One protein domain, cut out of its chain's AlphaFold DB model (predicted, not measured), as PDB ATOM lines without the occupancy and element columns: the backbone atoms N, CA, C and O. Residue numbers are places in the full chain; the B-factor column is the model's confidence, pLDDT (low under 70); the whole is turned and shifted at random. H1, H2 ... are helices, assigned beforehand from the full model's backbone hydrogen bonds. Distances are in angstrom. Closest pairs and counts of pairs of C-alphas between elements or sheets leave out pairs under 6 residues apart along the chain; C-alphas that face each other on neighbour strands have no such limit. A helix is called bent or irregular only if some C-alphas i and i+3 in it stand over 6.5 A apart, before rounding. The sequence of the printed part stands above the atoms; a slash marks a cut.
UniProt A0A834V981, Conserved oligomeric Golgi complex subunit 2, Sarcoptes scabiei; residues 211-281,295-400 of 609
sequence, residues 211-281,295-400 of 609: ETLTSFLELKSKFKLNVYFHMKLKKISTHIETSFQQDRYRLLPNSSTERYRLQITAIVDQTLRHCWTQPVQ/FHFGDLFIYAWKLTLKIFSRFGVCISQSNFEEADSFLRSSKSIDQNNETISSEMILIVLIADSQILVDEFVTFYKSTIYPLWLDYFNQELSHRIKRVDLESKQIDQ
ATOM      1  N   GLU A 211      15.418  -6.432 -12.959       71.81
ATOM      2  CA  GLU A 211      15.087  -5.105 -12.420       71.81
ATOM      3  C   GLU A 211      15.331  -3.954 -13.414       71.81
ATOM      4  O   GLU A 211      14.720  -2.893 -13.291       71.81
ATOM      5  N   THR A 212      16.196  -4.154 -14.414       76.12
ATOM      6  CA  THR A 212      16.478  -3.157 -15.463       76.12
ATOM      7  C   THR A 212      15.553  -3.246 -16.677       76.12
ATOM      8  O   THR A 212      15.622  -2.388 -17.554       76.12
ATOM      9  N   LEU A 213      14.686  -4.261 -16.754       81.56
ATOM     10  CA  LEU A 213      13.777  -4.431 -17.888       81.56
ATOM     11  C   LEU A 213      12.746  -3.298 -17.937       81.56
ATOM     12  O   LEU A 213      12.058  -3.031 -16.950       81.56
ATOM     13  N   THR A 214      12.562  -2.699 -19.116       81.44
ATOM     14  CA  THR A 214      11.604  -1.603 -19.349       81.44
ATOM     15  C   THR A 214      10.198  -1.950 -18.857       81.44
ATOM     16  O   THR A 214       9.581  -1.157 -18.155       81.44
ATOM     17  N   SER A 215       9.719  -3.173 -19.112       78.12
ATOM     18  CA  SER A 215       8.395  -3.630 -18.662       78.12
ATOM     19  C   SER A 215       8.260  -3.706 -17.137       78.12
ATOM     20  O   SER A 215       7.181  -3.466 -16.595       78.12
ATOM     21  N   PHE A 216       9.346  -4.021 -16.423       79.38
ATOM     22  CA  PHE A 216       9.354  -4.022 -14.960       79.38
ATOM     23  C   PHE A 216       9.396  -2.593 -14.403       79.38
ATOM     24  O   PHE A 216       8.680  -2.280 -13.452       79.38
ATOM     25  N   LEU A 217      10.159  -1.697 -15.034       78.31
ATOM     26  CA  LEU A 217      10.183  -0.274 -14.685       78.31
ATOM     27  C   LEU A 217       8.828   0.406 -14.934       78.31
ATOM     28  O   LEU A 217       8.383   1.199 -14.108       78.31
ATOM     29  N   GLU A 218       8.134   0.059 -16.018       77.31
ATOM     30  CA  GLU A 218       6.765   0.507 -16.297       77.31
ATOM     31  C   GLU A 218       5.756  -0.031 -15.280       77.31
ATOM     32  O   GLU A 218       4.875   0.699 -14.831       77.31
ATOM     33  N   LEU A 219       5.878  -1.297 -14.869       79.69
ATOM     34  CA  LEU A 219       5.053  -1.845 -13.791       79.69
ATOM     35  C   LEU A 219       5.296  -1.085 -12.482       79.69
ATOM     36  O   LEU A 219       4.344  -0.715 -11.797       79.69
ATOM     37  N   LYS A 220       6.560  -0.810 -12.153       77.38
ATOM     38  CA  LYS A 220       6.946  -0.069 -10.951       77.38
ATOM     39  C   LYS A 220       6.455   1.380 -10.985       77.38
ATOM     40  O   LYS A 220       5.969   1.872  -9.972       77.38
ATOM     41  N   SER A 221       6.511   2.049 -12.139       78.44
ATOM     42  CA  SER A 221       6.073   3.445 -12.288       78.44
ATOM     43  C   SER A 221       4.560   3.628 -12.106       78.44
ATOM     44  O   SER A 221       4.122   4.698 -11.673       78.44
ATOM     45  N   LYS A 222       3.759   2.575 -12.340       78.12
ATOM     46  CA  LYS A 222       2.321   2.559 -12.014       78.12
ATOM     47  C   LYS A 222       2.063   2.683 -10.508       78.12
ATOM     48  O   LYS A 222       1.060   3.273 -10.110       78.12
ATOM     49  N   PHE A 223       2.975   2.199  -9.666       80.69
ATOM     50  CA  PHE A 223       2.886   2.325  -8.213       80.69
ATOM     51  C   PHE A 223       3.613   3.581  -7.728       80.69
ATOM     52  O   PHE A 223       4.790   3.564  -7.368       80.69
ATOM     53  N   LYS A 224       2.888   4.700  -7.658       82.69
ATOM     54  CA  LYS A 224       3.410   5.958  -7.101       82.69
ATOM     55  C   LYS A 224       3.519   5.886  -5.572       82.69
ATOM     56  O   LYS A 224       2.677   6.429  -4.856       82.69
ATOM     57  N   LEU A 225       4.582   5.259  -5.065       81.81
ATOM     58  CA  LEU A 225       4.819   5.043  -3.628       81.81
ATOM     59  C   LEU A 225       4.809   6.338  -2.801       81.81
ATOM     60  O   LEU A 225       4.310   6.354  -1.678       81.81
ATOM     61  N   ASN A 226       5.279   7.450  -3.370       82.00
ATOM     62  CA  ASN A 226       5.204   8.751  -2.705       82.00
ATOM     63  C   ASN A 226       3.752   9.189  -2.467       82.00
ATOM     64  O   ASN A 226       3.444   9.686  -1.390       82.00
ATOM     65  N   VAL A 227       2.844   8.991  -3.427       84.25
ATOM     66  CA  VAL A 227       1.422   9.353  -3.265       84.25
ATOM     67  C   VAL A 227       0.781   8.491  -2.180       84.25
ATOM     68  O   VAL A 227       0.101   9.019  -1.301       84.25
ATOM     69  N   TYR A 228       1.074   7.188  -2.184       84.06
ATOM     70  CA  TYR A 228       0.656   6.272  -1.123       84.06
ATOM     71  C   TYR A 228       1.132   6.738   0.257       84.06
ATOM     72  O   TYR A 228       0.326   6.833   1.182       84.06
ATOM     73  N   PHE A 229       2.414   7.090   0.390       84.06
ATOM     74  CA  PHE A 229       2.967   7.580   1.648       84.06
ATOM     75  C   PHE A 229       2.236   8.823   2.145       84.06
ATOM     76  O   PHE A 229       1.833   8.855   3.301       84.06
ATOM     77  N   HIS A 230       2.009   9.817   1.284       84.25
ATOM     78  CA  HIS A 230       1.305  11.037   1.682       84.25
ATOM     79  C   HIS A 230      -0.148  10.760   2.078       84.25
ATOM     80  O   HIS A 230      -0.617  11.300   3.077       84.25
ATOM     81  N   MET A 231      -0.853   9.899   1.341       84.44
ATOM     82  CA  MET A 231      -2.238   9.538   1.649       84.44
ATOM     83  C   MET A 231      -2.341   8.788   2.983       84.44
ATOM     84  O   MET A 231      -3.147   9.156   3.840       84.44
ATOM     85  N   LYS A 232      -1.476   7.789   3.202       83.75
ATOM     86  CA  LYS A 232      -1.452   7.004   4.441       83.75
ATOM     87  C   LYS A 232      -0.974   7.838   5.629       83.75
ATOM     88  O   LYS A 232      -1.589   7.786   6.688       83.75
ATOM     89  N   LEU A 233       0.046   8.678   5.438       86.00
ATOM     90  CA  LEU A 233       0.515   9.618   6.454       86.00
ATOM     91  C   LEU A 233      -0.579  10.610   6.849       86.00
ATOM     92  O   LEU A 233      -0.740  10.872   8.038       86.00
ATOM     93  N   LYS A 234      -1.330  11.149   5.880       86.94
ATOM     94  CA  LYS A 234      -2.452  12.053   6.153       86.94
ATOM     95  C   LYS A 234      -3.513  11.343   6.990       86.94
ATOM     96  O   LYS A 234      -3.841  11.858   8.048       86.94
ATOM     97  N   LYS A 235      -3.961  10.147   6.580       85.38
ATOM     98  CA  LYS A 235      -4.955   9.332   7.309       85.38
ATOM     99  C   LYS A 235      -4.509   9.031   8.746       85.38
ATOM    100  O   LYS A 235      -5.266   9.264   9.685       85.38
ATOM    101  N   ILE A 236      -3.265   8.578   8.918       85.50
ATOM    102  CA  ILE A 236      -2.681   8.260  10.229       85.50
ATOM    103  C   ILE A 236      -2.546   9.513  11.096       85.50
ATOM    104  O   ILE A 236      -2.969   9.498  12.245       85.50
ATOM    105  N   SER A 237      -1.999  10.604  10.552       83.75
ATOM    106  CA  SER A 237      -1.810  11.847  11.312       83.75
ATOM    107  C   SER A 237      -3.152  12.411  11.765       83.75
ATOM    108  O   SER A 237      -3.300  12.727  12.938       83.75
ATOM    109  N   THR A 238      -4.156  12.448  10.882       85.56
ATOM    110  CA  THR A 238      -5.501  12.905  11.251       85.56
ATOM    111  C   THR A 238      -6.142  12.001  12.296       85.56
ATOM    112  O   THR A 238      -6.785  12.501  13.210       85.56
ATOM    113  N   HIS A 239      -5.960  10.681  12.201       83.56
ATOM    114  CA  HIS A 239      -6.520   9.742  13.174       83.56
ATOM    115  C   HIS A 239      -5.874   9.898  14.557       83.56
ATOM    116  O   HIS A 239      -6.579   9.959  15.561       83.56
ATOM    117  N   ILE A 240      -4.547  10.036  14.606       81.00
ATOM    118  CA  ILE A 240      -3.809  10.264  15.849       81.00
ATOM    119  C   ILE A 240      -4.204  11.616  16.457       81.00
ATOM    120  O   ILE A 240      -4.582  11.662  17.620       81.00
ATOM    121  N   GLU A 241      -4.198  12.704  15.679       82.81
ATOM    122  CA  GLU A 241      -4.528  14.054  16.166       82.81
ATOM    123  C   GLU A 241      -5.984  14.168  16.654       82.81
ATOM    124  O   GLU A 241      -6.230  14.756  17.705       82.81
ATOM    125  N   THR A 242      -6.946  13.560  15.952       83.44
ATOM    126  CA  THR A 242      -8.355  13.533  16.394       83.44
ATOM    127  C   THR A 242      -8.536  12.717  17.672       83.44
ATOM    128  O   THR A 242      -9.174  13.190  18.612       83.44
ATOM    129  N   SER A 243      -7.900  11.546  17.760       77.06
ATOM    130  CA  SER A 243      -7.913  10.715  18.973       77.06
ATOM    131  C   SER A 243      -7.261  11.436  20.160       77.06
ATOM    132  O   SER A 243      -7.743  11.346  21.287       77.06
ATOM    133  N   PHE A 244      -6.213  12.225  19.911       75.31
ATOM    134  CA  PHE A 244      -5.563  13.070  20.915       75.31
ATOM    135  C   PHE A 244      -6.402  14.253  21.393       75.31
ATOM    136  O   PHE A 244      -6.153  14.764  22.483       75.31
ATOM    137  N   GLN A 245      -7.346  14.738  20.591       74.06
ATOM    138  CA  GLN A 245      -8.254  15.808  21.005       74.06
ATOM    139  C   GLN A 245      -9.454  15.262  21.785       74.06
ATOM    140  O   GLN A 245      -9.965  15.949  22.665       74.06
ATOM    141  N   GLN A 246      -9.895  14.041  21.475       69.69
ATOM    142  CA  GLN A 246     -11.125  13.465  22.024       69.69
ATOM    143  C   GLN A 246     -10.887  12.551  23.237       69.69
ATOM    144  O   GLN A 246     -11.589  12.682  24.235       69.69
ATOM    145  N   ASP A 247      -9.883  11.668  23.187       65.38
ATOM    146  CA  ASP A 247      -9.717  10.548  24.131       65.38
ATOM    147  C   ASP A 247      -8.317  10.501  24.790       65.38
ATOM    148  O   ASP A 247      -7.909   9.464  25.314       65.38
ATOM    149  N   ARG A 248      -7.560  11.614  24.804       68.50
ATOM    150  CA  ARG A 248      -6.152  11.654  25.274       68.50
ATOM    151  C   ARG A 248      -5.915  10.976  26.623       68.50
ATOM    152  O   ARG A 248      -4.922  10.278  26.795       68.50
ATOM    153  N   TYR A 249      -6.804  11.220  27.580       70.12
ATOM    154  CA  TYR A 249      -6.659  10.763  28.960       70.12
ATOM    155  C   TYR A 249      -7.743   9.760  29.361       70.12
ATOM    156  O   TYR A 249      -7.989   9.538  30.547       70.12
ATOM    157  N   ARG A 250      -8.427   9.163  28.379       69.31
ATOM    158  CA  ARG A 250      -9.463   8.174  28.647       69.31
ATOM    159  C   ARG A 250      -8.824   6.872  29.117       69.31
ATOM    160  O   ARG A 250      -8.075   6.237  28.376       69.31
ATOM    161  N   LEU A 251      -9.141   6.498  30.353       70.00
ATOM    162  CA  LEU A 251      -8.746   5.219  30.927       70.00
ATOM    163  C   LEU A 251      -9.607   4.102  30.336       70.00
ATOM    164  O   LEU A 251     -10.833   4.217  30.256       70.00
ATOM    165  N   LEU A 252      -8.947   3.027  29.927       64.19
ATOM    166  CA  LEU A 252      -9.591   1.786  29.532       64.19
ATOM    167  C   LEU A 252      -9.997   1.003  30.795       64.19
ATOM    168  O   LEU A 252      -9.242   0.984  31.774       64.19
ATOM    169  N   PRO A 253     -11.192   0.386  30.829       57.16
ATOM    170  CA  PRO A 253     -11.574  -0.481  31.936       57.16
ATOM    171  C   PRO A 253     -10.623  -1.680  31.971       57.16
ATOM    172  O   PRO A 253     -10.428  -2.314  30.943       57.16
ATOM    173  N   ASN A 254     -10.059  -2.005  33.143       53.22
ATOM    174  CA  ASN A 254      -9.126  -3.126  33.334       53.22
ATOM    175  C   ASN A 254      -9.794  -4.477  33.007       53.22
ATOM    176  O   ASN A 254     -10.170  -5.247  33.892       53.22
ATOM    177  N   SER A 255      -9.946  -4.780  31.726       42.94
ATOM    178  CA  SER A 255     -10.179  -6.115  31.218       42.94
ATOM    179  C   SER A 255      -8.811  -6.783  31.110       42.94
ATOM    180  O   SER A 255      -7.848  -6.179  30.646       42.94
ATOM    181  N   SER A 256      -8.691  -8.038  31.540       47.59
ATOM    182  CA  SER A 256      -7.441  -8.822  31.521       47.59
ATOM    183  C   SER A 256      -6.789  -8.972  30.130       47.59
ATOM    184  O   SER A 256      -5.756  -9.622  29.992       47.59
ATOM    185  N   THR A 257      -7.409  -8.410  29.093       47.84
ATOM    186  CA  THR A 257      -6.994  -8.412  27.692       47.84
ATOM    187  C   THR A 257      -6.300  -7.124  27.241       47.84
ATOM    188  O   THR A 257      -5.617  -7.148  26.219       47.84
ATOM    189  N   GLU A 258      -6.442  -6.012  27.965       56.31
ATOM    190  CA  GLU A 258      -5.908  -4.709  27.549       56.31
ATOM    191  C   GLU A 258      -4.554  -4.431  28.223       56.31
ATOM    192  O   GLU A 258      -4.447  -4.338  29.442       56.31
ATOM    193  N   ARG A 259      -3.488  -4.354  27.409       64.62
ATOM    194  CA  ARG A 259      -2.096  -4.152  27.869       64.62
ATOM    195  C   ARG A 259      -1.758  -2.698  28.211       64.62
ATOM    196  O   ARG A 259      -0.780  -2.459  28.909       64.62
ATOM    197  N   TYR A 260      -2.549  -1.757  27.702       77.25
ATOM    198  CA  TYR A 260      -2.387  -0.322  27.916       77.25
ATOM    199  C   TYR A 260      -3.537   0.201  28.766       77.25
ATOM    200  O   TYR A 260      -4.671  -0.259  28.627       77.25
ATOM    201  N   ARG A 261      -3.254   1.175  29.630       70.81
ATOM    202  CA  ARG A 261      -4.258   1.772  30.520       70.81
ATOM    203  C   ARG A 261      -4.973   2.948  29.868       70.81
ATOM    204  O   ARG A 261      -6.093   3.264  30.259       70.81
ATOM    205  N   LEU A 262      -4.344   3.601  28.895       79.06
ATOM    206  CA  LEU A 262      -4.909   4.703  28.129       79.06
ATOM    207  C   LEU A 262      -5.351   4.245  26.741       79.06
ATOM    208  O   LEU A 262      -4.691   3.467  26.055       79.06
ATOM    209  N   GLN A 263      -6.469   4.795  26.281       78.19
ATOM    210  CA  GLN A 263      -6.981   4.491  24.946       78.19
ATOM    211  C   GLN A 263      -6.052   5.014  23.839       78.19
ATOM    212  O   GLN A 263      -5.887   4.364  22.809       78.19
ATOM    213  N   ILE A 264      -5.400   6.161  24.052       81.31
ATOM    214  CA  ILE A 264      -4.522   6.771  23.047       81.31
ATOM    215  C   ILE A 264      -3.270   5.929  22.761       81.31
ATOM    216  O   ILE A 264      -2.873   5.796  21.606       81.31
ATOM    217  N   THR A 265      -2.671   5.320  23.787       83.00
ATOM    218  CA  THR A 265      -1.476   4.466  23.669       83.00
ATOM    219  C   THR A 265      -1.825   3.166  22.946       83.00
ATOM    220  O   THR A 265      -1.101   2.762  22.035       83.00
ATOM    221  N   ALA A 266      -3.000   2.592  23.232       83.00
ATOM    222  CA  ALA A 266      -3.543   1.453  22.495       83.00
ATOM    223  C   ALA A 266      -3.805   1.771  21.011       83.00
ATOM    224  O   ALA A 266      -3.416   0.992  20.140       83.00
ATOM    225  N   ILE A 267      -4.419   2.920  20.698       81.75
ATOM    226  CA  ILE A 267      -4.671   3.355  19.311       81.75
ATOM    227  C   ILE A 267      -3.353   3.528  18.549       81.75
ATOM    228  O   ILE A 267      -3.250   3.129  17.386       81.75
ATOM    229  N   VAL A 268      -2.332   4.100  19.189       85.81
ATOM    230  CA  VAL A 268      -1.013   4.303  18.578       85.81
ATOM    231  C   VAL A 268      -0.323   2.969  18.293       85.81
ATOM    232  O   VAL A 268       0.152   2.784  17.173       85.81
ATOM    233  N   ASP A 269      -0.332   2.018  19.232       84.81
ATOM    234  CA  ASP A 269       0.222   0.675  19.004       84.81
ATOM    235  C   ASP A 269      -0.534  -0.074  17.893       84.81
ATOM    236  O   ASP A 269       0.071  -0.645  16.985       84.81
ATOM    237  N   GLN A 270      -1.868  -0.014  17.887       83.69
ATOM    238  CA  GLN A 270      -2.680  -0.614  16.824       83.69
ATOM    239  C   GLN A 270      -2.385   0.011  15.458       83.69
ATOM    240  O   GLN A 270      -2.214  -0.709  14.474       83.69
ATOM    241  N   THR A 271      -2.274   1.338  15.393       83.19
ATOM    242  CA  THR A 271      -1.952   2.067  14.157       83.19
ATOM    243  C   THR A 271      -0.549   1.724  13.663       83.19
ATOM    244  O   THR A 271      -0.345   1.535  12.460       83.19
ATOM    245  N   LEU A 272       0.413   1.588  14.579       86.25
ATOM    246  CA  LEU A 272       1.763   1.131  14.275       86.25
ATOM    247  C   LEU A 272       1.722  -0.271  13.676       86.25
ATOM    248  O   LEU A 272       2.203  -0.465  12.562       86.25
ATOM    249  N   ARG A 273       1.083  -1.235  14.345       84.00
ATOM    250  CA  ARG A 273       0.977  -2.618  13.849       84.00
ATOM    251  C   ARG A 273       0.255  -2.674  12.501       84.00
ATOM    252  O   ARG A 273       0.725  -3.356  11.593       84.00
ATOM    253  N   HIS A 274      -0.800  -1.881  12.316       81.38
ATOM    254  CA  HIS A 274      -1.541  -1.786  11.057       81.38
ATOM    255  C   HIS A 274      -0.685  -1.276   9.880       81.38
ATOM    256  O   HIS A 274      -0.933  -1.623   8.723       81.38
ATOM    257  N   CYS A 275       0.371  -0.493  10.136       82.12
ATOM    258  CA  CYS A 275       1.304  -0.075   9.085       82.12
ATOM    259  C   CYS A 275       2.118  -1.237   8.501       82.12
ATOM    260  O   CYS A 275       2.525  -1.153   7.340       82.12
ATOM    261  N   TRP A 276       2.317  -2.302   9.282       78.62
ATOM    262  CA  TRP A 276       3.156  -3.455   8.949       78.62
ATOM    263  C   TRP A 276       2.358  -4.723   8.611       78.62
ATOM    264  O   TRP A 276       2.930  -5.685   8.104       78.62
ATOM    265  N   THR A 277       1.044  -4.748   8.851       70.44
ATOM    266  CA  THR A 277       0.174  -5.883   8.504       70.44
ATOM    267  C   THR A 277      -0.424  -5.762   7.104       70.44
ATOM    268  O   THR A 277      -0.664  -4.661   6.606       70.44
ATOM    269  N   GLN A 278      -0.722  -6.905   6.477       61.19
ATOM    270  CA  GLN A 278      -1.535  -6.943   5.261       61.19
ATOM    271  C   GLN A 278      -2.972  -6.476   5.565       61.19
ATOM    272  O   GLN A 278      -3.527  -6.885   6.588       61.19
ATOM    273  N   PRO A 279      -3.604  -5.673   4.692       55.31
ATOM    274  CA  PRO A 279      -5.032  -5.390   4.791       55.31
ATOM    275  C   PRO A 279      -5.819  -6.674   4.481       55.31
ATOM    276  O   PRO A 279      -6.011  -7.044   3.323       55.31
ATOM    277  N   VAL A 280      -6.235  -7.391   5.525       48.12
ATOM    278  CA  VAL A 280      -7.100  -8.573   5.406       48.12
ATOM    279  C   VAL A 280      -8.549  -8.094   5.386       48.12
ATOM    280  O   VAL A 280      -9.047  -7.594   6.392       48.12
ATOM    281  N   GLN A 281      -9.245  -8.259   4.260       43.62
ATOM    282  CA  GLN A 281     -10.705  -8.175   4.263       43.62
ATOM    283  C   GLN A 281     -11.273  -9.430   4.934       43.62
ATOM    284  O   GLN A 281     -10.862 -10.548   4.629       43.62
ATOM    285  N   PHE A 295       6.098 -12.630   3.601       61.16
ATOM    286  CA  PHE A 295       5.670 -11.648   2.617       61.16
ATOM    287  C   PHE A 295       6.831 -10.713   2.314       61.16
ATOM    288  O   PHE A 295       7.409 -10.127   3.229       61.16
ATOM    289  N   HIS A 296       7.143 -10.556   1.033       65.06
ATOM    290  CA  HIS A 296       8.151  -9.606   0.595       65.06
ATOM    291  C   HIS A 296       7.570  -8.197   0.582       65.06
ATOM    292  O   HIS A 296       6.622  -7.904  -0.148       65.06
ATOM    293  N   PHE A 297       8.123  -7.332   1.425       70.19
ATOM    294  CA  PHE A 297       7.646  -5.961   1.590       70.19
ATOM    295  C   PHE A 297       8.236  -5.016   0.523       70.19
ATOM    296  O   PHE A 297       7.638  -3.982   0.230       70.19
ATOM    297  N   GLY A 298       9.368  -5.380  -0.099       78.06
ATOM    298  CA  GLY A 298      10.028  -4.594  -1.150       78.06
ATOM    299  C   GLY A 298      10.271  -3.134  -0.752       78.06
ATOM    300  O   GLY A 298      10.442  -2.810   0.425       78.06
ATOM    301  N   ASP A 299      10.207  -2.221  -1.724       80.25
ATOM    302  CA  ASP A 299      10.394  -0.779  -1.494       80.25
ATOM    303  C   ASP A 299       9.358  -0.167  -0.528       80.25
ATOM    304  O   ASP A 299       9.604   0.896   0.047       80.25
ATOM    305  N   LEU A 300       8.215  -0.830  -0.286       83.06
ATOM    306  CA  LEU A 300       7.233  -0.402   0.719       83.06
ATOM    307  C   LEU A 300       7.838  -0.380   2.133       83.06
ATOM    308  O   LEU A 300       7.337   0.350   2.990       83.06
ATOM    309  N   PHE A 301       8.921  -1.133   2.370       86.25
ATOM    310  CA  PHE A 301       9.580  -1.236   3.672       86.25
ATOM    311  C   PHE A 301      10.034   0.141   4.154       86.25
ATOM    312  O   PHE A 301       9.707   0.555   5.264       86.25
ATOM    313  N   ILE A 302      10.705   0.893   3.277       85.06
ATOM    314  CA  ILE A 302      11.212   2.236   3.583       85.06
ATOM    315  C   ILE A 302      10.056   3.161   3.977       85.06
ATOM    316  O   ILE A 302      10.189   3.978   4.886       85.06
ATOM    317  N   TYR A 303       8.907   3.037   3.314       85.31
ATOM    318  CA  TYR A 303       7.742   3.864   3.609       85.31
ATOM    319  C   TYR A 303       7.045   3.449   4.907       85.31
ATOM    320  O   TYR A 303       6.654   4.329   5.669       85.31
ATOM    321  N   ALA A 304       6.930   2.153   5.208       86.31
ATOM    322  CA  ALA A 304       6.416   1.678   6.495       86.31
ATOM    323  C   ALA A 304       7.327   2.084   7.661       86.31
ATOM    324  O   ALA A 304       6.834   2.535   8.699       86.31
ATOM    325  N   TRP A 305       8.647   2.040   7.464       90.12
ATOM    326  CA  TRP A 305       9.610   2.562   8.431       90.12
ATOM    327  C   TRP A 305       9.443   4.072   8.630       90.12
ATOM    328  O   TRP A 305       9.223   4.516   9.752       90.12
ATOM    329  N   LYS A 306       9.404   4.867   7.552       88.25
ATOM    330  CA  LYS A 306       9.147   6.319   7.629       88.25
ATOM    331  C   LYS A 306       7.834   6.656   8.340       88.25
ATOM    332  O   LYS A 306       7.787   7.620   9.101       88.25
ATOM    333  N   LEU A 307       6.770   5.886   8.103       88.44
ATOM    334  CA  LEU A 307       5.498   6.049   8.811       88.44
ATOM    335  C   LEU A 307       5.657   5.754  10.304       88.44
ATOM    336  O   LEU A 307       5.174   6.533  11.117       88.44
ATOM    337  N   THR A 308       6.387   4.697  10.661       89.81
ATOM    338  CA  THR A 308       6.688   4.339  12.057       89.81
ATOM    339  C   THR A 308       7.432   5.467  12.770       89.81
ATOM    340  O   THR A 308       6.974   5.940  13.809       89.81
ATOM    341  N   LEU A 309       8.506   5.989  12.163       89.50
ATOM    342  CA  LEU A 309       9.252   7.142  12.681       89.50
ATOM    343  C   LEU A 309       8.337   8.352  12.898       89.50
ATOM    344  O   LEU A 309       8.417   9.048  13.910       89.50
ATOM    345  N   LYS A 310       7.432   8.601  11.945       88.44
ATOM    346  CA  LYS A 310       6.526   9.743  12.026       88.44
ATOM    347  C   LYS A 310       5.455   9.568  13.100       88.44
ATOM    348  O   LYS A 310       5.120  10.561  13.740       88.44
ATOM    349  N   ILE A 311       4.961   8.349  13.324       88.12
ATOM    350  CA  ILE A 311       4.036   8.022  14.419       88.12
ATOM    351  C   ILE A 311       4.703   8.311  15.766       88.12
ATOM    352  O   ILE A 311       4.141   9.076  16.545       88.12
ATOM    353  N   PHE A 312       5.917   7.804  16.007       88.75
ATOM    354  CA  PHE A 312       6.649   8.067  17.254       88.75
ATOM    355  C   PHE A 312       6.968   9.546  17.452       88.75
ATOM    356  O   PHE A 312       6.722  10.082  18.528       88.75
ATOM    357  N   SER A 313       7.444  10.232  16.411       88.12
ATOM    358  CA  SER A 313       7.715  11.673  16.470       88.12
ATOM    359  C   SER A 313       6.457  12.475  16.819       88.12
ATOM    360  O   SER A 313       6.499  13.346  17.684       88.12
ATOM    361  N   ARG A 314       5.316  12.171  16.188       85.12
ATOM    362  CA  ARG A 314       4.040  12.840  16.481       85.12
ATOM    363  C   ARG A 314       3.553  12.530  17.891       85.12
ATOM    364  O   ARG A 314       3.198  13.455  18.611       85.12
ATOM    365  N   PHE A 315       3.577  11.259  18.284       85.31
ATOM    366  CA  PHE A 315       3.166  10.818  19.611       85.31
ATOM    367  C   PHE A 315       4.019  11.479  20.707       85.31
ATOM    368  O   PHE A 315       3.469  12.022  21.662       85.31
ATOM    369  N   GLY A 316       5.342  11.537  20.519       85.56
ATOM    370  CA  GLY A 316       6.271  12.213  21.428       85.56
ATOM    371  C   GLY A 316       5.978  13.706  21.567       85.56
ATOM    372  O   GLY A 316       5.839  14.200  22.684       85.56
ATOM    373  N   VAL A 317       5.775  14.416  20.450       85.88
ATOM    374  CA  VAL A 317       5.411  15.846  20.471       85.88
ATOM    375  C   VAL A 317       4.099  16.072  21.222       85.88
ATOM    376  O   VAL A 317       4.037  16.946  22.085       85.88
ATOM    377  N   CYS A 318       3.067  15.270  20.959       81.19
ATOM    378  CA  CYS A 318       1.790  15.381  21.663       81.19
ATOM    379  C   CYS A 318       1.930  15.127  23.175       81.19
ATOM    380  O   CYS A 318       1.327  15.841  23.976       81.19
ATOM    381  N   ILE A 319       2.768  14.169  23.586       82.12
ATOM    382  CA  ILE A 319       3.070  13.952  25.006       82.12
ATOM    383  C   ILE A 319       3.809  15.159  25.596       82.12
ATOM    384  O   ILE A 319       3.430  15.638  26.661       82.12
ATOM    385  N   SER A 320       4.807  15.699  24.896       80.94
ATOM    386  CA  SER A 320       5.590  16.848  25.377       80.94
ATOM    387  C   SER A 320       4.757  18.122  25.580       80.94
ATOM    388  O   SER A 320       5.113  18.969  26.396       80.94
ATOM    389  N   GLN A 321       3.636  18.248  24.864       82.38
ATOM    390  CA  GLN A 321       2.687  19.359  24.980       82.38
ATOM    391  C   GLN A 321       1.683  19.185  26.130       82.38
ATOM    392  O   GLN A 321       0.944  20.118  26.438       82.38
ATOM    393  N   SER A 322       1.643  18.013  26.768       79.00
ATOM    394  CA  SER A 322       0.703  17.725  27.852       79.00
ATOM    395  C   SER A 322       1.046  18.533  29.103       79.00
ATOM    396  O   SER A 322       2.204  18.615  29.512       79.00
ATOM    397  N   ASN A 323       0.031  19.119  29.738       79.19
ATOM    398  CA  ASN A 323       0.183  19.909  30.957       79.19
ATOM    399  C   ASN A 323      -0.886  19.544  32.007       79.19
ATOM    400  O   ASN A 323      -1.866  18.850  31.721       79.19
ATOM    401  N   PHE A 324      -0.683  20.011  33.243       74.62
ATOM    402  CA  PHE A 324      -1.613  19.758  34.347       74.62
ATOM    403  C   PHE A 324      -2.978  20.434  34.147       74.62
ATOM    404  O   PHE A 324      -3.989  19.856  34.528       74.62
ATOM    405  N   GLU A 325      -3.030  21.616  33.525       76.44
ATOM    406  CA  GLU A 325      -4.278  22.371  33.314       76.44
ATOM    407  C   GLU A 325      -5.230  21.670  32.334       76.44
ATOM    408  O   GLU A 325      -6.439  21.628  32.549       76.44
ATOM    409  N   GLU A 326      -4.690  21.080  31.273       75.31
ATOM    410  CA  GLU A 326      -5.428  20.330  30.261       75.31
ATOM    411  C   GLU A 326      -5.886  18.976  30.810       75.31
ATOM    412  O   GLU A 326      -7.024  18.573  30.568       75.31
ATOM    413  N   ALA A 327      -5.044  18.307  31.606       73.12
ATOM    414  CA  ALA A 327      -5.430  17.094  32.326       73.12
ATOM    415  C   ALA A 327      -6.560  17.373  33.338       73.12
ATOM    416  O   ALA A 327      -7.542  16.632  33.386       73.12
ATOM    417  N   ASP A 328      -6.474  18.474  34.090       72.19
ATOM    418  CA  ASP A 328      -7.525  18.912  35.014       72.19
ATOM    419  C   ASP A 328      -8.808  19.322  34.276       72.19
ATOM    420  O   ASP A 328      -9.909  19.007  34.725       72.19
ATOM    421  N   SER A 329      -8.697  20.012  33.137       75.38
ATOM    422  CA  SER A 329      -9.838  20.390  32.293       75.38
ATOM    423  C   SER A 329     -10.572  19.156  31.758       75.38
ATOM    424  O   SER A 329     -11.800  19.075  31.840       75.38
ATOM    425  N   PHE A 330      -9.824  18.148  31.300       71.88
ATOM    426  CA  PHE A 330     -10.375  16.870  30.856       71.88
ATOM    427  C   PHE A 330     -11.053  16.099  31.997       71.88
ATOM    428  O   PHE A 330     -12.137  15.549  31.817       71.88
ATOM    429  N   LEU A 331     -10.458  16.082  33.189       72.38
ATOM    430  CA  LEU A 331     -11.058  15.468  34.380       72.38
ATOM    431  C   LEU A 331     -12.325  16.188  34.861       72.38
ATOM    432  O   LEU A 331     -13.192  15.578  35.478       72.38
ATOM    433  N   ARG A 332     -12.454  17.493  34.601       67.75
ATOM    434  CA  ARG A 332     -13.666  18.258  34.932       67.75
ATOM    435  C   ARG A 332     -14.786  18.038  33.919       67.75
ATOM    436  O   ARG A 332     -15.955  18.077  34.300       67.75
ATOM    437  N   SER A 333     -14.448  17.838  32.644       67.25
ATOM    438  CA  SER A 333     -15.420  17.605  31.570       67.25
ATOM    439  C   SER A 333     -15.884  16.148  31.512       67.25
ATOM    440  O   SER A 333     -17.078  15.879  31.361       67.25
ATOM    441  N   SER A 334     -14.965  15.201  31.697       58.47
ATOM    442  CA  SER A 334     -15.263  13.787  31.865       58.47
ATOM    443  C   SER A 334     -15.554  13.533  33.341       58.47
ATOM    444  O   SER A 334     -14.651  13.528  34.165       58.47
ATOM    445  N   LYS A 335     -16.814  13.311  33.727       53.09
ATOM    446  CA  LYS A 335     -17.144  12.774  35.062       53.09
ATOM    447  C   LYS A 335     -16.643  11.323  35.176       53.09
ATOM    448  O   LYS A 335     -17.443  10.397  35.266       53.09
ATOM    449  N   SER A 336     -15.337  11.104  35.061       46.25
ATOM    450  CA  SER A 336     -14.711   9.791  35.060       46.25
ATOM    451  C   SER A 336     -14.491   9.365  36.508       46.25
ATOM    452  O   SER A 336     -13.624   9.856  37.223       46.25
ATOM    453  N   ILE A 337     -15.371   8.481  36.963       44.31
ATOM    454  CA  ILE A 337     -15.222   7.734  38.208       44.31
ATOM    455  C   ILE A 337     -14.450   6.469  37.823       44.31
ATOM    456  O   ILE A 337     -14.935   5.693  37.000       44.31
ATOM    457  N   ASP A 338     -13.244   6.282  38.367       43.50
ATOM    458  CA  ASP A 338     -12.557   4.991  38.265       43.50
ATOM    459  C   ASP A 338     -13.371   3.942  39.041       43.50
ATOM    460  O   ASP A 338     -13.992   4.260  40.061       43.50
ATOM    461  N   GLN A 339     -13.356   2.685  38.595       48.00
ATOM    462  CA  GLN A 339     -14.183   1.589  39.136       48.00
ATOM    463  C   GLN A 339     -13.940   1.300  40.638       48.00
ATOM    464  O   GLN A 339     -14.682   0.535  41.248       48.00
ATOM    465  N   ASN A 340     -12.944   1.956  41.246       44.66
ATOM    466  CA  ASN A 340     -12.533   1.820  42.643       44.66
ATOM    467  C   ASN A 340     -12.965   2.971  43.575       44.66
ATOM    468  O   ASN A 340     -12.503   3.005  44.713       44.66
ATOM    469  N   ASN A 341     -13.808   3.924  43.146       45.69
ATOM    470  CA  ASN A 341     -14.169   5.117  43.945       45.69
ATOM    471  C   ASN A 341     -12.964   5.995  44.378       45.69
ATOM    472  O   ASN A 341     -13.115   6.866  45.236       45.69
ATOM    473  N   GLU A 342     -11.775   5.818  43.789       53.25
ATOM    474  CA  GLU A 342     -10.646   6.737  43.973       53.25
ATOM    475  C   GLU A 342     -10.808   7.932  43.020       53.25
ATOM    476  O   GLU A 342     -11.027   7.769  41.819       53.25
ATOM    477  N   THR A 343     -10.707   9.155  43.546       55.69
ATOM    478  CA  THR A 343     -10.683  10.373  42.728       55.69
ATOM    479  C   THR A 343      -9.464  10.344  41.811       55.69
ATOM    480  O   THR A 343      -8.332  10.435  42.294       55.69
ATOM    481  N   ILE A 344      -9.686  10.240  40.500       65.38
ATOM    482  CA  ILE A 344      -8.617  10.326  39.506       65.38
ATOM    483  C   ILE A 344      -8.014  11.733  39.592       65.38
ATOM    484  O   ILE A 344      -8.695  12.733  39.369       65.38
ATOM    485  N   SER A 345      -6.737  11.810  39.956       73.44
ATOM    486  CA  SER A 345      -5.967  13.057  39.957       73.44
ATOM    487  C   SER A 345      -5.262  13.239  38.612       73.44
ATOM    488  O   SER A 345      -4.852  12.255  37.990       73.44
ATOM    489  N   SER A 346      -5.044  14.484  38.183       76.31
ATOM    490  CA  SER A 346      -4.208  14.796  37.015       76.31
ATOM    491  C   SER A 346      -2.795  14.228  37.141       76.31
ATOM    492  O   SER A 346      -2.230  13.765  36.154       76.31
ATOM    493  N   GLU A 347      -2.252  14.147  38.360       74.75
ATOM    494  CA  GLU A 347      -0.981  13.465  38.633       74.75
ATOM    495  C   GLU A 347      -1.037  11.981  38.281       74.75
ATOM    496  O   GLU A 347      -0.125  11.463  37.644       74.75
ATOM    497  N   MET A 348      -2.121  11.297  38.653       75.62
ATOM    498  CA  MET A 348      -2.285   9.876  38.363       75.62
ATOM    499  C   MET A 348      -2.341   9.628  36.853       75.62
ATOM    500  O   MET A 348      -1.672   8.718  36.375       75.62
ATOM    501  N   ILE A 349      -3.069  10.454  36.098       78.62
ATOM    502  CA  ILE A 349      -3.167  10.340  34.635       78.62
ATOM    503  C   ILE A 349      -1.805  10.520  33.968       78.62
ATOM    504  O   ILE A 349      -1.435   9.717  33.114       78.62
ATOM    505  N   LEU A 350      -1.043  11.545  34.356       80.50
ATOM    506  CA  LEU A 350       0.271  11.801  33.762       80.50
ATOM    507  C   LEU A 350       1.280  10.702  34.119       80.50
ATOM    508  O   LEU A 350       2.083  10.316  33.274       80.50
ATOM    509  N   ILE A 351       1.211  10.142  35.332       79.00
ATOM    510  CA  ILE A 351       2.024   8.979  35.724       79.00
ATOM    511  C   ILE A 351       1.620   7.741  34.911       79.00
ATOM    512  O   ILE A 351       2.489   7.010  34.448       79.00
ATOM    513  N   VAL A 352       0.322   7.504  34.696       78.88
ATOM    514  CA  VAL A 352      -0.150   6.413  33.827       78.88
ATOM    515  C   VAL A 352       0.328   6.613  32.385       78.88
ATOM    516  O   VAL A 352       0.765   5.656  31.760       78.88
ATOM    517  N   LEU A 353       0.324   7.848  31.875       82.62
ATOM    518  CA  LEU A 353       0.841   8.167  30.543       82.62
ATOM    519  C   LEU A 353       2.345   7.886  30.422       82.62
ATOM    520  O   LEU A 353       2.780   7.367  29.395       82.62
ATOM    521  N   ILE A 354       3.133   8.162  31.470       81.69
ATOM    522  CA  ILE A 354       4.547   7.760  31.521       81.69
ATOM    523  C   ILE A 354       4.663   6.234  31.465       81.69
ATOM    524  O   ILE A 354       5.398   5.724  30.621       81.69
ATOM    525  N   ALA A 355       3.929   5.510  32.312       80.25
ATOM    526  CA  ALA A 355       3.997   4.049  32.369       80.25
ATOM    527  C   ALA A 355       3.614   3.403  31.026       80.25
ATOM    528  O   ALA A 355       4.373   2.598  30.488       80.25
ATOM    529  N   ASP A 356       2.501   3.819  30.421       83.00
ATOM    530  CA  ASP A 356       2.082   3.331  29.106       83.00
ATOM    531  C   ASP A 356       3.095   3.688  28.004       83.00
ATOM    532  O   ASP A 356       3.297   2.895  27.086       83.00
ATOM    533  N   SER A 357       3.756   4.853  28.080       84.19
ATOM    534  CA  SER A 357       4.803   5.222  27.117       84.19
ATOM    535  C   SER A 357       6.027   4.306  27.210       84.19
ATOM    536  O   SER A 357       6.608   3.973  26.181       84.19
ATOM    537  N   GLN A 358       6.386   3.851  28.415       83.94
ATOM    538  CA  GLN A 358       7.467   2.884  28.622       83.94
ATOM    539  C   GLN A 358       7.081   1.507  28.072       83.94
ATOM    540  O   GLN A 358       7.836   0.939  27.286       83.94
ATOM    541  N   ILE A 359       5.869   1.034  28.382       84.44
ATOM    542  CA  ILE A 359       5.332  -0.233  27.860       84.44
ATOM    543  C   ILE A 359       5.292  -0.216  26.326       84.44
ATOM    544  O   ILE A 359       5.696  -1.186  25.689       84.44
ATOM    545  N   LEU A 360       4.857   0.894  25.718       87.06
ATOM    546  CA  LEU A 360       4.830   1.052  24.262       87.06
ATOM    547  C   LEU A 360       6.227   0.908  23.645       87.06
ATOM    548  O   LEU A 360       6.372   0.288  22.593       87.06
ATOM    549  N   VAL A 361       7.258   1.469  24.283       87.38
ATOM    550  CA  VAL A 361       8.638   1.331  23.803       87.38
ATOM    551  C   VAL A 361       9.112  -0.114  23.920       87.38
ATOM    552  O   VAL A 361       9.706  -0.627  22.974       87.38
ATOM    553  N   ASP A 362       8.832  -0.794  25.027       86.56
ATOM    554  CA  ASP A 362       9.263  -2.182  25.231       86.56
ATOM    555  C   ASP A 362       8.572  -3.144  24.244       86.56
ATOM    556  O   ASP A 362       9.200  -4.040  23.662       86.56
ATOM    557  N   GLU A 363       7.290  -2.908  23.962       85.94
ATOM    558  CA  GLU A 363       6.547  -3.601  22.908       85.94
ATOM    559  C   GLU A 363       7.102  -3.278  21.517       85.94
ATOM    560  O   GLU A 363       7.248  -4.179  20.688       85.94
ATOM    561  N   PHE A 364       7.489  -2.029  21.257       88.31
ATOM    562  CA  PHE A 364       8.112  -1.648  19.993       88.31
ATOM    563  C   PHE A 364       9.478  -2.309  19.793       88.31
ATOM    564  O   PHE A 364       9.758  -2.795  18.697       88.31
ATOM    565  N   VAL A 365      10.300  -2.420  20.841       88.94
ATOM    566  CA  VAL A 365      11.565  -3.178  20.819       88.94
ATOM    567  C   VAL A 365      11.306  -4.645  20.485       88.94
ATOM    568  O   VAL A 365      12.004  -5.232  19.653       88.94
ATOM    569  N   THR A 366      10.285  -5.240  21.098       86.81
ATOM    570  CA  THR A 366       9.899  -6.631  20.837       86.81
ATOM    571  C   THR A 366       9.435  -6.807  19.391       86.81
ATOM    572  O   THR A 366       9.913  -7.702  18.692       86.81
ATOM    573  N   PHE A 367       8.575  -5.909  18.907       86.06
ATOM    574  CA  PHE A 367       8.058  -5.912  17.540       86.06
ATOM    575  C   PHE A 367       9.151  -5.673  16.489       86.06
ATOM    576  O   PHE A 367       9.154  -6.306  15.427       86.06
ATOM    577  N   TYR A 368      10.116  -4.803  16.790       86.56
ATOM    578  CA  TYR A 368      11.275  -4.562  15.943       86.56
ATOM    579  C   TYR A 368      12.092  -5.842  15.757       86.56
ATOM    580  O   TYR A 368      12.351  -6.247  14.624       86.56
ATOM    581  N   LYS A 369      12.420  -6.529  16.858       85.62
ATOM    582  CA  LYS A 369      13.195  -7.777  16.828       85.62
ATOM    583  C   LYS A 369      12.438  -8.922  16.153       85.62
ATOM    584  O   LYS A 369      13.045  -9.691  15.413       85.62
ATOM    585  N   SER A 370      11.131  -9.047  16.392       81.19
ATOM    586  CA  SER A 370      10.337 -10.169  15.877       81.19
ATOM    587  C   SER A 370       9.938 -10.020  14.409       81.19
ATOM    588  O   SER A 370       9.851 -11.020  13.701       81.19
ATOM    589  N   THR A 371       9.655  -8.792  13.962       81.38
ATOM    590  CA  THR A 371       8.958  -8.545  12.690       81.38
ATOM    591  C   THR A 371       9.753  -7.630  11.767       81.38
ATOM    592  O   THR A 371      10.017  -8.002  10.627       81.38
ATOM    593  N   ILE A 372      10.161  -6.450  12.243       85.19
ATOM    594  CA  ILE A 372      10.787  -5.432  11.383       85.19
ATOM    595  C   ILE A 372      12.191  -5.868  10.952       85.19
ATOM    596  O   ILE A 372      12.519  -5.784   9.770       85.19
ATOM    597  N   TYR A 373      13.009  -6.373  11.876       85.62
ATOM    598  CA  TYR A 373      14.393  -6.754  11.597       85.62
ATOM    599  C   TYR A 373      14.512  -7.939  10.618       85.62
ATOM    600  O   TYR A 373      15.300  -7.849   9.675       85.62
ATOM    601  N   PRO A 374      13.706  -9.017  10.726       83.75
ATOM    602  CA  PRO A 374      13.691 -10.059   9.697       83.75
ATOM    603  C   PRO A 374      13.264  -9.551   8.312       83.75
ATOM    604  O   PRO A 374      13.850  -9.966   7.314       83.75
ATOM    605  N   LEU A 375      12.276  -8.648   8.239       81.62
ATOM    606  CA  LEU A 375      11.837  -8.040   6.974       81.62
ATOM    607  C   LEU A 375      12.909  -7.124   6.373       81.62
ATOM    608  O   LEU A 375      13.086  -7.097   5.157       81.62
ATOM    609  N   TRP A 376      13.649  -6.407   7.220       84.69
ATOM    610  CA  TRP A 376      14.801  -5.614   6.809       84.69
ATOM    611  C   TRP A 376      15.895  -6.474   6.207       84.69
ATOM    612  O   TRP A 376      16.398  -6.143   5.142       84.69
ATOM    613  N   LEU A 377      16.249  -7.579   6.864       82.62
ATOM    614  CA  LEU A 377      17.293  -8.465   6.366       82.62
ATOM    615  C   LEU A 377      16.925  -9.036   4.992       82.62
ATOM    616  O   LEU A 377      17.783  -9.145   4.119       82.62
ATOM    617  N   ASP A 378      15.647  -9.355   4.790       78.56
ATOM    618  CA  ASP A 378      15.140  -9.828   3.504       78.56
ATOM    619  C   ASP A 378      15.216  -8.736   2.425       78.56
ATOM    620  O   ASP A 378      15.794  -8.949   1.360       78.56
ATOM    621  N   TYR A 379      14.731  -7.528   2.730       82.00
ATOM    622  CA  TYR A 379      14.805  -6.374   1.829       82.00
ATOM    623  C   TYR A 379      16.251  -5.983   1.486       82.00
ATOM    624  O   TYR A 379      16.589  -5.758   0.319       82.00
ATOM    625  N   PHE A 380      17.122  -5.935   2.496       81.62
ATOM    626  CA  PHE A 380      18.522  -5.564   2.352       81.62
ATOM    627  C   PHE A 380      19.252  -6.554   1.451       81.62
ATOM    628  O   PHE A 380      19.910  -6.147   0.496       81.62
ATOM    629  N   ASN A 381      19.102  -7.853   1.710       76.38
ATOM    630  CA  ASN A 381      19.796  -8.876   0.937       76.38
ATOM    631  C   ASN A 381      19.257  -8.980  -0.493       76.38
ATOM    632  O   ASN A 381      20.060  -9.058  -1.418       76.38
ATOM    633  N   GLN A 382      17.934  -8.950  -0.688       73.31
ATOM    634  CA  GLN A 382      17.330  -9.217  -1.998       73.31
ATOM    635  C   GLN A 382      17.328  -8.014  -2.951       73.31
ATOM    636  O   GLN A 382      17.504  -8.211  -4.151       73.31
ATOM    637  N   GLU A 383      17.128  -6.787  -2.455       73.00
ATOM    638  CA  GLU A 383      16.961  -5.599  -3.311       73.00
ATOM    639  C   GLU A 383      18.024  -4.527  -3.060       73.00
ATOM    640  O   GLU A 383      18.615  -3.991  -4.002       73.00
ATOM    641  N   LEU A 384      18.281  -4.184  -1.795       75.00
ATOM    642  CA  LEU A 384      19.075  -2.996  -1.479       75.00
ATOM    643  C   LEU A 384      20.580  -3.217  -1.688       75.00
ATOM    644  O   LEU A 384      21.254  -2.336  -2.220       75.00
ATOM    645  N   SER A 385      21.111  -4.388  -1.326       72.31
ATOM    646  CA  SER A 385      22.551  -4.687  -1.374       72.31
ATOM    647  C   SER A 385      23.126  -4.566  -2.789       72.31
ATOM    648  O   SER A 385      24.216  -4.027  -2.982       72.31
ATOM    649  N   HIS A 386      22.371  -5.014  -3.792       69.88
ATOM    650  CA  HIS A 386      22.746  -4.941  -5.201       69.88
ATOM    651  C   HIS A 386      22.637  -3.512  -5.743       69.88
ATOM    652  O   HIS A 386      23.514  -3.057  -6.476       69.88
ATOM    653  N   ARG A 387      21.603  -2.762  -5.341       71.19
ATOM    654  CA  ARG A 387      21.421  -1.360  -5.748       71.19
ATOM    655  C   ARG A 387      22.492  -0.446  -5.152       71.19
ATOM    656  O   ARG A 387      23.026   0.385  -5.878       71.19
ATOM    657  N   ILE A 388      22.871  -0.651  -3.889       69.56
ATOM    658  CA  ILE A 388      23.963   0.090  -3.236       69.56
ATOM    659  C   ILE A 388      25.295  -0.183  -3.946       69.56
ATOM    660  O   ILE A 388      25.992   0.761  -4.300       69.56
ATOM    661  N   LYS A 389      25.618  -1.443  -4.271       67.19
ATOM    662  CA  LYS A 389      26.845  -1.791  -5.021       67.19
ATOM    663  C   LYS A 389      26.949  -1.118  -6.397       67.19
ATOM    664  O   LYS A 389      28.056  -0.927  -6.888       67.19
ATOM    665  N   ARG A 390      25.819  -0.793  -7.039       62.09
ATOM    666  CA  ARG A 390      25.783  -0.116  -8.351       62.09
ATOM    667  C   ARG A 390      25.925   1.401  -8.251       62.09
ATOM    668  O   ARG A 390      26.331   2.015  -9.232       62.09
ATOM    669  N   VAL A 391      25.549   1.988  -7.116       60.84
ATOM    670  CA  VAL A 391      25.533   3.444  -6.898       60.84
ATOM    671  C   VAL A 391      26.785   3.920  -6.154       60.84
ATOM    672  O   VAL A 391      27.247   5.022  -6.428       60.84
ATOM    673  N   ASP A 392      27.382   3.088  -5.294       50.53
ATOM    674  CA  ASP A 392      28.492   3.480  -4.424       50.53
ATOM    675  C   ASP A 392      29.795   2.716  -4.677       50.53
ATOM    676  O   ASP A 392      30.018   1.617  -4.166       50.53
ATOM    677  N   LEU A 393      30.709   3.368  -5.398       52.97
ATOM    678  CA  LEU A 393      32.147   3.110  -5.293       52.97
ATOM    679  C   LEU A 393      32.811   3.976  -4.201       52.97
ATOM    680  O   LEU A 393      33.944   3.679  -3.833       52.97
ATOM    681  N   GLU A 394      32.125   4.982  -3.629       52.28
ATOM    682  CA  GLU A 394      32.761   5.948  -2.711       52.28
ATOM    683  C   GLU A 394      31.986   6.306  -1.420       52.28
ATOM    684  O   GLU A 394      32.629   6.767  -0.478       52.28
ATOM    685  N   SER A 395      30.676   6.037  -1.264       53.19
ATOM    686  CA  SER A 395      29.953   6.340  -0.011       53.19
ATOM    687  C   SER A 395      29.311   5.109   0.653       53.19
ATOM    688  O   SER A 395      28.124   4.832   0.560       53.19
ATOM    689  N   LYS A 396      30.099   4.350   1.423       54.97
ATOM    690  CA  LYS A 396      29.567   3.326   2.351       54.97
ATOM    691  C   LYS A 396      28.822   3.978   3.534       54.97
ATOM    692  O   LYS A 396      29.297   3.898   4.662       54.97
ATOM    693  N   GLN A 397      27.697   4.656   3.300       60.84
ATOM    694  CA  GLN A 397      26.879   5.233   4.380       60.84
ATOM    695  C   GLN A 397      25.759   4.304   4.857       60.84
ATOM    696  O   GLN A 397      25.372   4.396   6.014       60.84
ATOM    697  N   ILE A 398      25.248   3.412   4.000       68.38
ATOM    698  CA  ILE A 398      24.136   2.517   4.353       68.38
ATOM    699  C   ILE A 398      24.644   1.077   4.435       68.38
ATOM    700  O   ILE A 398      24.972   0.451   3.427       68.38
ATOM    701  N   ASP A 399      24.696   0.553   5.652       74.38
ATOM    702  CA  ASP A 399      25.054  -0.821   5.991       74.38
ATOM    703  C   ASP A 399      23.859  -1.580   6.603       74.38
ATOM    704  O   ASP A 399      22.774  -1.034   6.821       74.38
ATOM    705  N   GLN A 400      24.046  -2.867   6.897       76.31
ATOM    706  CA  GLN A 400      23.005  -3.689   7.523       76.31
ATOM    707  C   GLN A 400      22.580  -3.146   8.905       76.31
ATOM    708  O   GLN A 400      21.439  -3.366   9.318       76.31
TER     709      GLN A 400
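AT A GLANCE: This is residues 211 to 281 and 295 to 400 of the 609 residues of the protein "Conserved oligomeric Golgi complex subunit 2" of Sarcoptes scabiei (UniProt A0A834V981). This is a long, loose bundle of four helices, H2, H3, H4 and H6, running up and down, each against the one before it; H3 and H4 lie between H2 and the much longer H6. H5 packs steeply on the first residues of H6 at one end, and H1 sticks out past the other end with residues 214 to 219. The printed part has 177 residues with six named helices, H1 to H6 in chain order, and no named strand; the class is all helix. It is loose, with a radius of gyration of the C-alphas of 20.7 A, and only just elongated, spanning 68 by 34 by 28 A.

HOW THE PARTS SIT: Start at H1, residues 214 to 222, which touches no helix. Next, H2, residues 225 to 246, touches H3, residues 263 to 276, with H2 residues 236 to 244 alone; their closest C-alphas, of Ser 243 and Ile 264, are 6.6 A apart. They form a helical hairpin at a shallow tilt of 11 degrees, opposite ways. H4, residues 300 to 320, touches H2 at C-alphas Phe 229 and Tyr 303, their closest at 6.4 A, with a shallow tilt of 25 degrees, the same way. H4 also touches H3, opposite ways at 14 degrees, a shallow tilt, with the C-alphas of Cys 275 and Ala 304 closest at 6.0 A. H6, residues 346 to 391, touches H3 with H6 residues 356 to 360 and H3 residues 265 to 269 alone; the closest C-alphas are those of Thr 265 and Asp 356, 6.6 A apart. H6 and H4 only just touch, with 3 pairs of C-alphas within 8 A, the closest those of Phe 301 and Trp 376 at 7.5 A. H5, residues 324 to 333, touches H6 residues 346 to 350 alone, the closest C-alphas being those of Ala 327 and Ser 346 at 5.4 A; the steep tilt of 69.7 degrees is only just short of about perpendicular. H2 and H6 are apart. In H1, H2, H4 and H5 every O i to N i+4 pair is within hydrogen-bond range; in H3 9 of 10 are, in H6 38 of 42.

IN THESE COORDINATES: Find C-alpha 214 at (11.604, -1.603, -19.349), where H1 begins its 12.5 A. H2 spans 31.4 A, H3 20.5 A, H4 30.1 A and H5 14.2 A. From C-alpha 346 at (-4.208, 14.796, 37.015), H6 runs 54.2 A to C-alpha 391 at (25.533, 3.444, -6.898). It has a kink of 47 degrees near residue 381 and is only just irregular: C-alphas 382 and 385 are 6.9 A apart.

THE WHOLE: The two farthest C-alphas, of Thr 214 and Asn 341, are 68.7 A apart. Residues 282 to 294 are not printed, and C-alphas 281 and 295 are 16.8 A apart across this cut. The links H2 to H3 and H5 to H6 are long. The mean pLDDT of the printed part is 75.3, and 43 residues are under 70, among them residues 252 to 259, 332 to 344 and 388 to 398.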